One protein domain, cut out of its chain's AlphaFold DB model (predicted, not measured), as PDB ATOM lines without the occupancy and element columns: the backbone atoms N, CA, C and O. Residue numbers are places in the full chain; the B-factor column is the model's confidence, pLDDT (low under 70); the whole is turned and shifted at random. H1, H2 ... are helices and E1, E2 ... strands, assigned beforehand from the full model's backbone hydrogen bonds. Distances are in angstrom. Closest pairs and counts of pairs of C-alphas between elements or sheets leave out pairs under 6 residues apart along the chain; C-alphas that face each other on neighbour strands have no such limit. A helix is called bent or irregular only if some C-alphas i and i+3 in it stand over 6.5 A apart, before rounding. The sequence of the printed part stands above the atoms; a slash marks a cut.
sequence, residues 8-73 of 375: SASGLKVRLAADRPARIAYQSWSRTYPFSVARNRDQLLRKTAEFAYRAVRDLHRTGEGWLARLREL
ATOM      1  N   SER A   8     251.698 179.069 344.353       87.06
ATOM      2  CA  SER A   8     251.509 177.820 345.079       87.06
ATOM      3  C   SER A   8     250.021 177.590 345.317       87.06
ATOM      4  O   SER A   8     249.371 178.362 346.023       87.06
ATOM      5  N   ALA A   9     249.489 176.515 344.739       88.62
ATOM      6  CA  ALA A   9     248.148 176.038 345.044       88.62
ATOM      7  C   ALA A   9     248.173 175.185 346.317       88.62
ATOM      8  O   ALA A   9     249.032 174.319 346.481       88.62
ATOM      9  N   SER A  10     247.205 175.405 347.194       89.38
ATOM     10  CA  SER A  10     246.953 174.586 348.379       89.38
ATOM     11  C   SER A  10     245.457 174.327 348.487       89.38
ATOM     12  O   SER A  10     244.659 175.140 348.022       89.38
ATOM     13  N   GLY A  11     245.053 173.201 349.063       90.25
ATOM     14  CA  GLY A  11     243.633 172.916 349.209       90.25
ATOM     15  C   GLY A  11     243.331 171.701 350.065       90.25
ATOM     16  O   GLY A  11     244.185 170.839 350.264       90.25
ATOM     17  N   LEU A  12     242.095 171.654 350.551       90.81
ATOM     18  CA  LEU A  12     241.528 170.510 351.248       90.81
ATOM     19  C   LEU A  12     240.713 169.688 350.254       90.81
ATOM     20  O   LEU A  12     239.840 170.222 349.564       90.81
ATOM     21  N   LYS A  13     240.996 168.389 350.196       90.44
ATOM     22  CA  LYS A  13     240.221 167.425 349.419       90.44
ATOM     23  C   LYS A  13     239.288 166.666 350.362       90.44
ATOM     24  O   LYS A  13     239.699 166.310 351.462       90.44
ATOM     25  N   VAL A  14     238.072 166.380 349.914       88.75
ATOM     26  CA  VAL A  14     237.118 165.515 350.618       88.75
ATOM     27  C   VAL A  14     236.729 164.378 349.688       88.75
ATOM     28  O   VAL A  14     236.510 164.588 348.492       88.75
ATOM     29  N   ARG A  15     236.658 163.164 350.232       87.19
ATOM     30  CA  ARG A  15     236.187 161.980 349.519       87.19
ATOM     31  C   ARG A  15     234.946 161.463 350.243       87.19
ATOM     32  O   ARG A  15     235.006 161.217 351.439       87.19
ATOM     33  N   LEU A  16     233.827 161.374 349.525       82.75
ATOM     34  CA  LEU A  16     232.531 160.990 350.105       82.75
ATOM     35  C   LEU A  16     232.363 159.475 350.240       82.75
ATOM     36  O   LEU A  16     231.619 159.015 351.095       82.75
ATOM     37  N   ALA A  17     233.055 158.715 349.396       84.12
ATOM     38  CA  ALA A  17     233.128 157.262 349.429       84.12
ATOM     39  C   ALA A  17     234.462 156.823 348.803       84.12
ATOM     40  O   ALA A  17     235.078 157.597 348.068       84.12
ATOM     41  N   ALA A  18     234.934 155.612 349.108       83.00
ATOM     42  CA  ALA A  18     236.252 155.137 348.673       83.00
ATOM     43  C   ALA A  18     236.415 155.110 347.138       83.00
ATOM     44  O   ALA A  18     237.503 155.401 346.636       83.00
ATOM     45  N   ASP A  19     235.321 154.819 346.435       85.56
ATOM     46  CA  ASP A  19     235.172 154.657 344.986       85.56
ATOM     47  C   ASP A  19     234.841 155.959 344.234       85.56
ATOM     48  O   ASP A  19     234.880 155.994 343.005       85.56
ATOM     49  N   ARG A  20     234.533 157.051 344.945       82.88
ATOM     50  CA  ARG A  20     234.200 158.342 344.327       82.88
ATOM     51  C   ARG A  20     235.426 159.244 344.170       82.88
ATOM     52  O   ARG A  20     236.304 159.256 345.040       82.88
ATOM     53  N   PRO A  21     235.481 160.068 343.104       83.25
ATOM     54  CA  PRO A  21     236.565 161.025 342.924       83.25
ATOM     55  C   PRO A  21     236.619 162.020 344.087       83.25
ATOM     56  O   PRO A  21     235.596 162.443 344.635       83.25
ATOM     57  N   ALA A  22     237.835 162.416 344.463       86.62
ATOM     58  CA  ALA A  22     238.030 163.454 345.462       86.62
ATOM     59  C   ALA A  22     237.507 164.802 344.944       86.62
ATOM     60  O   ALA A  22     237.727 165.179 343.789       86.62
ATOM     61  N   ARG A  23     236.854 165.560 345.823       88.88
ATOM     62  CA  ARG A  23     236.367 166.912 345.538       88.88
ATOM     63  C   ARG A  23     237.171 167.946 346.310       88.88
ATOM     64  O   ARG A  23     237.641 167.675 347.414       88.88
ATOM     65  N   ILE A  24     237.334 169.138 345.744       90.19
ATOM     66  CA  ILE A  24     238.024 170.253 346.399       90.19
ATOM     67  C   ILE A  24     237.042 170.957 347.332       90.19
ATOM     68  O   ILE A  24     236.141 171.647 346.861       90.19
ATOM     69  N   ALA A  25     237.238 170.798 348.639       88.75
ATOM     70  CA  ALA A  25     236.462 171.465 349.682       88.75
ATOM     71  C   ALA A  25     236.910 172.911 349.919       88.75
ATOM     72  O   ALA A  25     236.100 173.778 350.227       88.75
ATOM     73  N   TYR A  26     238.209 173.171 349.770       89.50
ATOM     74  CA  TYR A  26     238.785 174.500 349.920       89.50
ATOM     75  C   TYR A  26     240.020 174.627 349.037       89.50
ATOM     76  O   TYR A  26     240.773 173.663 348.894       89.50
ATOM     77  N   GLN A  27     240.250 175.806 348.464       90.44
ATOM     78  CA  GLN A  27     241.437 176.084 347.663       90.44
ATOM     79  C   GLN A  27     241.954 177.486 347.942       90.44
ATOM     80  O   GLN A  27     241.182 178.429 348.096       90.44
ATOM     81  N   SER A  28     243.273 177.611 347.946       91.56
ATOM     82  CA  SER A  28     243.963 178.879 348.072       91.56
ATOM     83  C   SER A  28     245.167 178.952 347.143       91.56
ATOM     84  O   SER A  28     245.841 177.945 346.896       91.56
ATOM     85  N   TRP A  29     245.448 180.159 346.657       92.81
ATOM     86  CA  TRP A  29     246.550 180.458 345.750       92.81
ATOM     87  C   TRP A  29     247.489 181.488 346.382       92.81
ATOM     88  O   TRP A  29     247.149 182.665 346.469       92.81
ATOM     89  N   SER A  30     248.678 181.061 346.804       91.12
ATOM     90  CA  SER A  30     249.686 181.934 347.427       91.12
ATOM     91  C   SER A  30     250.815 182.284 346.482       91.12
ATOM     92  O   SER A  30     251.204 181.477 345.640       91.12
ATOM     93  N   ARG A  31     251.444 183.440 346.696       90.19
ATOM     94  CA  ARG A  31     252.727 183.743 346.063       90.19
ATOM     95  C   ARG A  31     253.808 182.758 346.512       90.19
ATOM     96  O   ARG A  31     254.026 182.573 347.707       90.19
ATOM     97  N   THR A  32     254.554 182.214 345.555       87.69
ATOM     98  CA  THR A  32     255.741 181.402 345.832       87.69
ATOM     99  C   THR A  32     256.964 182.292 346.057       87.69
ATOM    100  O   THR A  32     257.268 183.180 345.259       87.69
ATOM    101  N   TYR A  33     257.728 182.029 347.117       82.56
ATOM    102  CA  TYR A  33     259.039 182.634 347.351       82.56
ATOM    103  C   TYR A  33     260.125 181.904 346.561       82.56
ATOM    104  O   TYR A  33     260.465 180.773 346.908       82.56
ATOM    105  N   PRO A  34     260.744 182.535 345.551       75.69
ATOM    106  CA  PRO A  34     261.674 181.841 344.656       75.69
ATOM    107  C   PRO A  34     263.000 181.412 345.306       75.69
ATOM    108  O   PRO A  34     263.766 180.690 344.676       75.69
ATOM    109  N   PHE A  35     263.286 181.855 346.534       74.38
ATOM    110  CA  PHE A  35     264.586 181.668 347.191       74.38
ATOM    111  C   PHE A  35     264.501 180.987 348.564       74.38
ATOM    112  O   PHE A  35     265.497 180.934 349.272       74.38
ATOM    113  N   SER A  36     263.325 180.510 348.989       77.69
ATOM    114  CA  SER A  36     263.197 179.869 350.304       77.69
ATOM    115  C   SER A  36     262.079 178.835 350.327       77.69
ATOM    116  O   SER A  36     260.899 179.170 350.434       77.69
ATOM    117  N   VAL A  37     262.453 177.556 350.249       81.12
ATOM    118  CA  VAL A  37     261.516 176.430 350.399       81.12
ATOM    119  C   VAL A  37     260.883 176.442 351.789       81.12
ATOM    120  O   VAL A  37     259.668 176.313 351.894       81.12
ATOM    121  N   ALA A  38     261.680 176.683 352.836       80.81
ATOM    122  CA  ALA A  38     261.197 176.782 354.212       80.81
ATOM    123  C   ALA A  38     260.112 177.858 354.357       80.81
ATOM    124  O   ALA A  38     259.027 177.568 354.850       80.81
ATOM    125  N   ARG A  39     260.343 179.065 353.815       80.75
ATOM    126  CA  ARG A  39     259.349 180.145 353.851       80.75
ATOM    127  C   ARG A  39     258.058 179.765 353.132       80.75
ATOM    128  O   ARG A  39     256.990 180.057 353.653       80.75
ATOM    129  N   ASN A  40     258.141 179.100 351.976       83.00
ATOM    130  CA  ASN A  40     256.940 178.598 351.299       83.00
ATOM    131  C   ASN A  40     256.202 177.572 352.163       83.00
ATOM    132  O   ASN A  40     254.997 177.694 352.341       83.00
ATOM    133  N   ARG A  41     256.918 176.582 352.710       84.00
ATOM    134  CA  ARG A  41     256.332 175.494 353.499       84.00
ATOM    135  C   ARG A  41     255.660 176.010 354.766       84.00
ATOM    136  O   ARG A  41     254.508 175.672 355.000       84.00
ATOM    137  N   ASP A  42     256.336 176.847 355.545       82.56
ATOM    138  CA  ASP A  42     255.811 177.356 356.817       82.56
ATOM    139  C   ASP A  42     254.517 178.152 356.618       82.56
ATOM    140  O   ASP A  42     253.578 178.042 357.404       82.56
ATOM    141  N   GLN A  43     254.451 178.935 355.540       79.19
ATOM    142  CA  GLN A  43     253.264 179.708 355.175       79.19
ATOM    143  C   GLN A  43     252.113 178.807 354.736       79.19
ATOM    144  O   GLN A  43     250.975 179.011 355.160       79.19
ATOM    145  N   LEU A  44     252.416 177.804 353.910       82.75
ATOM    146  CA  LEU A  44     251.442 176.824 353.448       82.75
ATOM    147  C   LEU A  44     250.852 176.063 354.635       82.75
ATOM    148  O   LEU A  44     249.637 176.049 354.784       82.75
ATOM    149  N   LEU A  45     251.704 175.515 355.509       84.69
ATOM    150  CA  LEU A  45     251.296 174.685 356.643       84.69
ATOM    151  C   LEU A  45     250.390 175.440 357.620       84.69
ATOM    152  O   LEU A  45     249.316 174.939 357.956       84.69
ATOM    153  N   ARG A  46     250.782 176.660 358.023       85.44
ATOM    154  CA  ARG A  46     249.984 177.500 358.936       85.44
ATOM    155  C   ARG A  46     248.585 177.749 358.394       85.44
ATOM    156  O   ARG A  46     247.610 177.586 359.111       85.44
ATOM    157  N   LYS A  47     248.489 178.098 357.113       87.25
ATOM    158  CA  LYS A  47     247.203 178.388 356.484       87.25
ATOM    159  C   LYS A  47     246.371 177.127 356.250       87.25
ATOM    160  O   LYS A  47     245.170 177.135 356.499       87.25
ATOM    161  N   THR A  48     246.988 176.031 355.804       88.88
ATOM    162  CA  THR A  48     246.264 174.773 355.561       88.88
ATOM    163  C   THR A  48     245.639 174.194 356.826       88.88
ATOM    164  O   THR A  48     244.625 173.508 356.722       88.88
ATOM    165  N   ALA A  49     246.185 174.506 358.009       89.50
ATOM    166  CA  ALA A  49     245.599 174.109 359.287       89.50
ATOM    167  C   ALA A  49     244.177 174.671 359.489       89.50
ATOM    168  O   ALA A  49     243.348 174.031 360.130       89.50
ATOM    169  N   GLU A  50     243.849 175.816 358.884       90.12
ATOM    170  CA  GLU A  50     242.520 176.425 358.993       90.12
ATOM    171  C   GLU A  50     241.508 175.858 357.980       90.12
ATOM    172  O   GLU A  50     240.303 176.074 358.116       90.12
ATOM    173  N   PHE A  51     241.953 175.120 356.955       92.56
ATOM    174  CA  PHE A  51     241.075 174.689 355.856       92.56
ATOM    175  C   PHE A  51     239.999 173.707 356.305       92.56
ATOM    176  O   PHE A  51     238.862 173.809 355.846       92.56
ATOM    177  N   ALA A  52     240.341 172.778 357.201       91.81
ATOM    178  CA  ALA A  52     239.385 171.817 357.743       91.81
ATOM    179  C   ALA A  52     238.269 172.530 358.516       91.81
ATOM    180  O   ALA A  52     237.093 172.310 358.235       91.81
ATOM    181  N   TYR A  53     238.637 173.455 359.406       91.56
ATOM    182  CA  TYR A  53     237.677 174.272 360.147       91.56
ATOM    183  C   TYR A  53     236.761 175.069 359.208       91.56
ATOM    184  O   TYR A  53     235.540 175.006 359.336       91.56
ATOM    185  N   ARG A  54     237.332 175.762 358.213       91.25
ATOM    186  CA  ARG A  54     236.561 176.546 357.232       91.25
ATOM    187  C   ARG A  54     235.583 175.672 356.440       91.25
ATOM    188  O   ARG A  54     234.435 176.065 356.259       91.25
ATOM    189  N   ALA A  55     236.008 174.481 356.013       90.75
ATOM    190  CA  ALA A  55     235.155 173.539 355.292       90.75
ATOM    191  C   ALA A  55     234.005 173.004 356.160       90.75
ATOM    192  O   ALA A  55     232.863 172.985 355.708       90.75
ATOM    193  N   VAL A  56     234.279 172.627 357.415       90.88
ATOM    194  CA  VAL A  56     233.247 172.165 358.361       90.88
ATOM    195  C   VAL A  56     232.261 173.284 358.688       90.88
ATOM    196  O   VAL A  56     231.056 173.049 358.688       90.88
ATOM    197  N   ARG A  57     232.741 174.513 358.896       91.19
ATOM    198  CA  ARG A  57     231.887 175.693 359.090       91.19
ATOM    199  C   ARG A  57     230.968 175.926 357.887       91.19
ATOM    200  O   ARG A  57     229.776 176.173 358.057       91.19
ATOM    201  N   ASP A  58     231.504 175.851 356.671       88.75
ATOM    202  CA  ASP A  58     230.719 176.062 355.453       88.75
ATOM    203  C   ASP A  58     229.682 174.943 355.234       88.75
ATOM    204  O   ASP A  58     228.548 175.235 354.833       88.75
ATOM    205  N   LEU A  59     230.039 173.691 355.552       89.38
ATOM    206  CA  LEU A  59     229.124 172.548 355.584       89.38
ATOM    207  C   LEU A  59     228.014 172.756 356.620       89.38
ATOM    208  O   LEU A  59     226.844 172.654 356.272       89.38
ATOM    209  N   HIS A  60     228.359 173.105 357.861       90.44
ATOM    210  CA  HIS A  60     227.391 173.351 358.932       90.44
ATOM    211  C   HIS A  60     226.373 174.427 358.540       90.44
ATOM    212  O   HIS A  60     225.176 174.259 358.741       90.44
ATOM    213  N   ARG A  61     226.836 175.510 357.907       86.38
ATOM    214  CA  ARG A  61     225.972 176.631 357.526       86.38
ATOM    215  C   ARG A  61     225.081 176.350 356.315       86.38
ATOM    216  O   ARG A  61     224.016 176.942 356.202       86.38
ATOM    217  N   THR A  62     225.539 175.542 355.356       85.44
ATOM    218  CA  THR A  62     224.841 175.383 354.063       85.44
ATOM    219  C   THR A  62     224.355 173.967 353.764       85.44
ATOM    220  O   THR A  62     223.792 173.730 352.694       85.44
ATOM    221  N   GLY A  63     224.550 173.043 354.706       86.25
ATOM    222  CA  GLY A  63     224.127 171.652 354.613       86.25
ATOM    223  C   GLY A  63     224.705 170.932 353.396       86.25
ATOM    224  O   GLY A  63     225.766 171.277 352.867       86.25
ATOM    225  N   GLU A  64     223.969 169.939 352.901       81.00
ATOM    226  CA  GLU A  64     224.378 169.120 351.752       81.00
ATOM    227  C   GLU A  64     224.541 169.926 350.450       81.00
ATOM    228  O   GLU A  64     225.321 169.549 349.573       81.00
ATOM    229  N   GLY A  65     223.906 171.101 350.348       80.00
ATOM    230  CA  GLY A  65     224.111 172.039 349.241       80.00
ATOM    231  C   GLY A  65     225.564 172.524 349.116       80.00
ATOM    232  O   GLY A  65     225.990 172.971 348.048       80.00
ATOM    233  N   TRP A  66     226.372 172.424 350.176       84.06
ATOM    234  CA  TRP A  66     227.823 172.605 350.103       84.06
ATOM    235  C   TRP A  66     228.504 171.524 349.253       84.06
ATOM    236  O   TRP A  66     229.271 171.853 348.347       84.06
ATOM    237  N   LEU A  67     228.173 170.247 349.483       80.38
ATOM    238  CA  LEU A  67     228.772 169.097 348.796       80.38
ATOM    239  C   LEU A  67     228.499 169.107 347.291       80.38
ATOM    240  O   LEU A  67     229.374 168.742 346.498       80.38
ATOM    241  N   ALA A  68     227.308 169.567 346.900       78.06
ATOM    242  CA  ALA A  68     226.914 169.720 345.503       78.06
ATOM    243  C   ALA A  68     227.746 170.779 344.753       78.06
ATOM    244  O   ALA A  68     227.918 170.682 343.541       78.06
ATOM    245  N   ARG A  69     228.298 171.775 345.463       82.06
ATOM    246  CA  ARG A  69     229.105 172.864 344.882       82.06
ATOM    247  C   ARG A  69     230.593 172.538 344.776       82.06
ATOM    248  O   ARG A  69     231.331 173.284 344.127       82.06
ATOM    249  N   LEU A  70     231.048 171.456 345.410       84.25
ATOM    250  CA  LEU A  70     232.453 171.074 345.372       84.25
ATOM    251  C   LEU A  70     232.835 170.575 343.980       84.25
ATOM    252  O   LEU A  70     232.178 169.710 343.404       84.25
ATOM    253  N   ARG A  71     233.940 171.101 343.457       83.06
ATOM    254  CA  ARG A  71     234.465 170.703 342.149       83.06
ATOM    255  C   ARG A  71     235.234 169.398 342.280       83.06
ATOM    256  O   ARG A  71     236.030 169.247 343.207       83.06
ATOM    257  N   GLU A  72     235.035 168.488 341.335       80.25
ATOM    258  CA  GLU A  72     235.888 167.308 341.215       80.25
ATOM    259  C   GLU A  72     237.318 167.733 340.891       80.25
ATOM    260  O   GLU A  72     237.567 168.596 340.042       80.25
ATOM    261  N   LEU A  73     238.269 167.146 341.610       73.00
ATOM    262  CA  LEU A  73     239.672 167.393 341.361       73.00
ATOM    263  C   LEU A  73     240.146 166.482 340.227       73.00
ATOM    264  O   LEU A  73     240.086 165.261 340.339       73.00
TER     265      LEU A  73
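What this domain is: This is residues 8 to 73 of the 375 residues of an uncharacterized protein of Betaproteobacteria bacterium (UniProt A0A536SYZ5). A long, bent hairpin of two strands, E1 and E2, is covered along its length by two helices, H1 and H2, that follow each other end to end. The short H3 folds back beyond H2 at one end, and residues 71 to 72 pair with residues 23 to 24 of E2. The printed part has 66 residues, with two named strands and then three named helices; the sheet, order E1 - E2, is antiparallel, and the class is mixed, helices and strands. The whole is loose, with a radius of gyration of the C-alphas of 13.8 A, and elongated, spanning 42 by 26 by 16 A.

Where its parts are: E1, residues 8 to 14, begins at C-alpha 8 (251.509, 177.820, 345.079) and is 19.7 A long. E2, residues 23 to 31, is 23.5 A long and bends by 59 degrees at residue 26. H1, residues 37 to 48, is 16.2 A long, and H2, residues 51 to 62, is 16.3 A long. H3, residues 65 to 69, is 6.7 A long and ends at C-alpha 69 (229.105, 172.864, 344.882).

How they stand to each other: The hairpin E1 and E2 is antiparallel at 164 degrees, with N 10 and O 28 at 2.9 A and N 28 and O 10 at 2.8 A, within hydrogen-bond range. The closest C-alphas of E1 and H1 are those of Gly 11 and Thr 48, 7.1 A apart; E2 and H1 are near each other, with 11 pairs of C-alphas within 10 A. The closest C-alphas of E2 and H2 are those of Ala 25 and Ala 55, 6.1 A apart. H1 and H2 meet only through their link. H2, with residues 58 to 59 alone, and H3 only just touch, only at the corner, with 3 pairs of C-alphas within 8 A, the closest those of Leu 59 and Trp 66, 5.6 A. H1 and H3 are apart. In H1 and H2 every O i to N i+4 pair is within hydrogen-bond range; in H3 it is 0 of 1, with 1 of 2 O i to N i+3 pairs.

The domain as a whole: The two C-alphas farthest apart are those of Phe 35 and Glu 64, 42.4 A. Residues 34 to 39, of which 37 to 39 belong to H1, stand free, and so do residues 60 to 65, of which 60 to 62 belong to H2. The printed part has no cut and no long link. The mean pLDDT of the printed part is 85.8, and no printed residue is under 70.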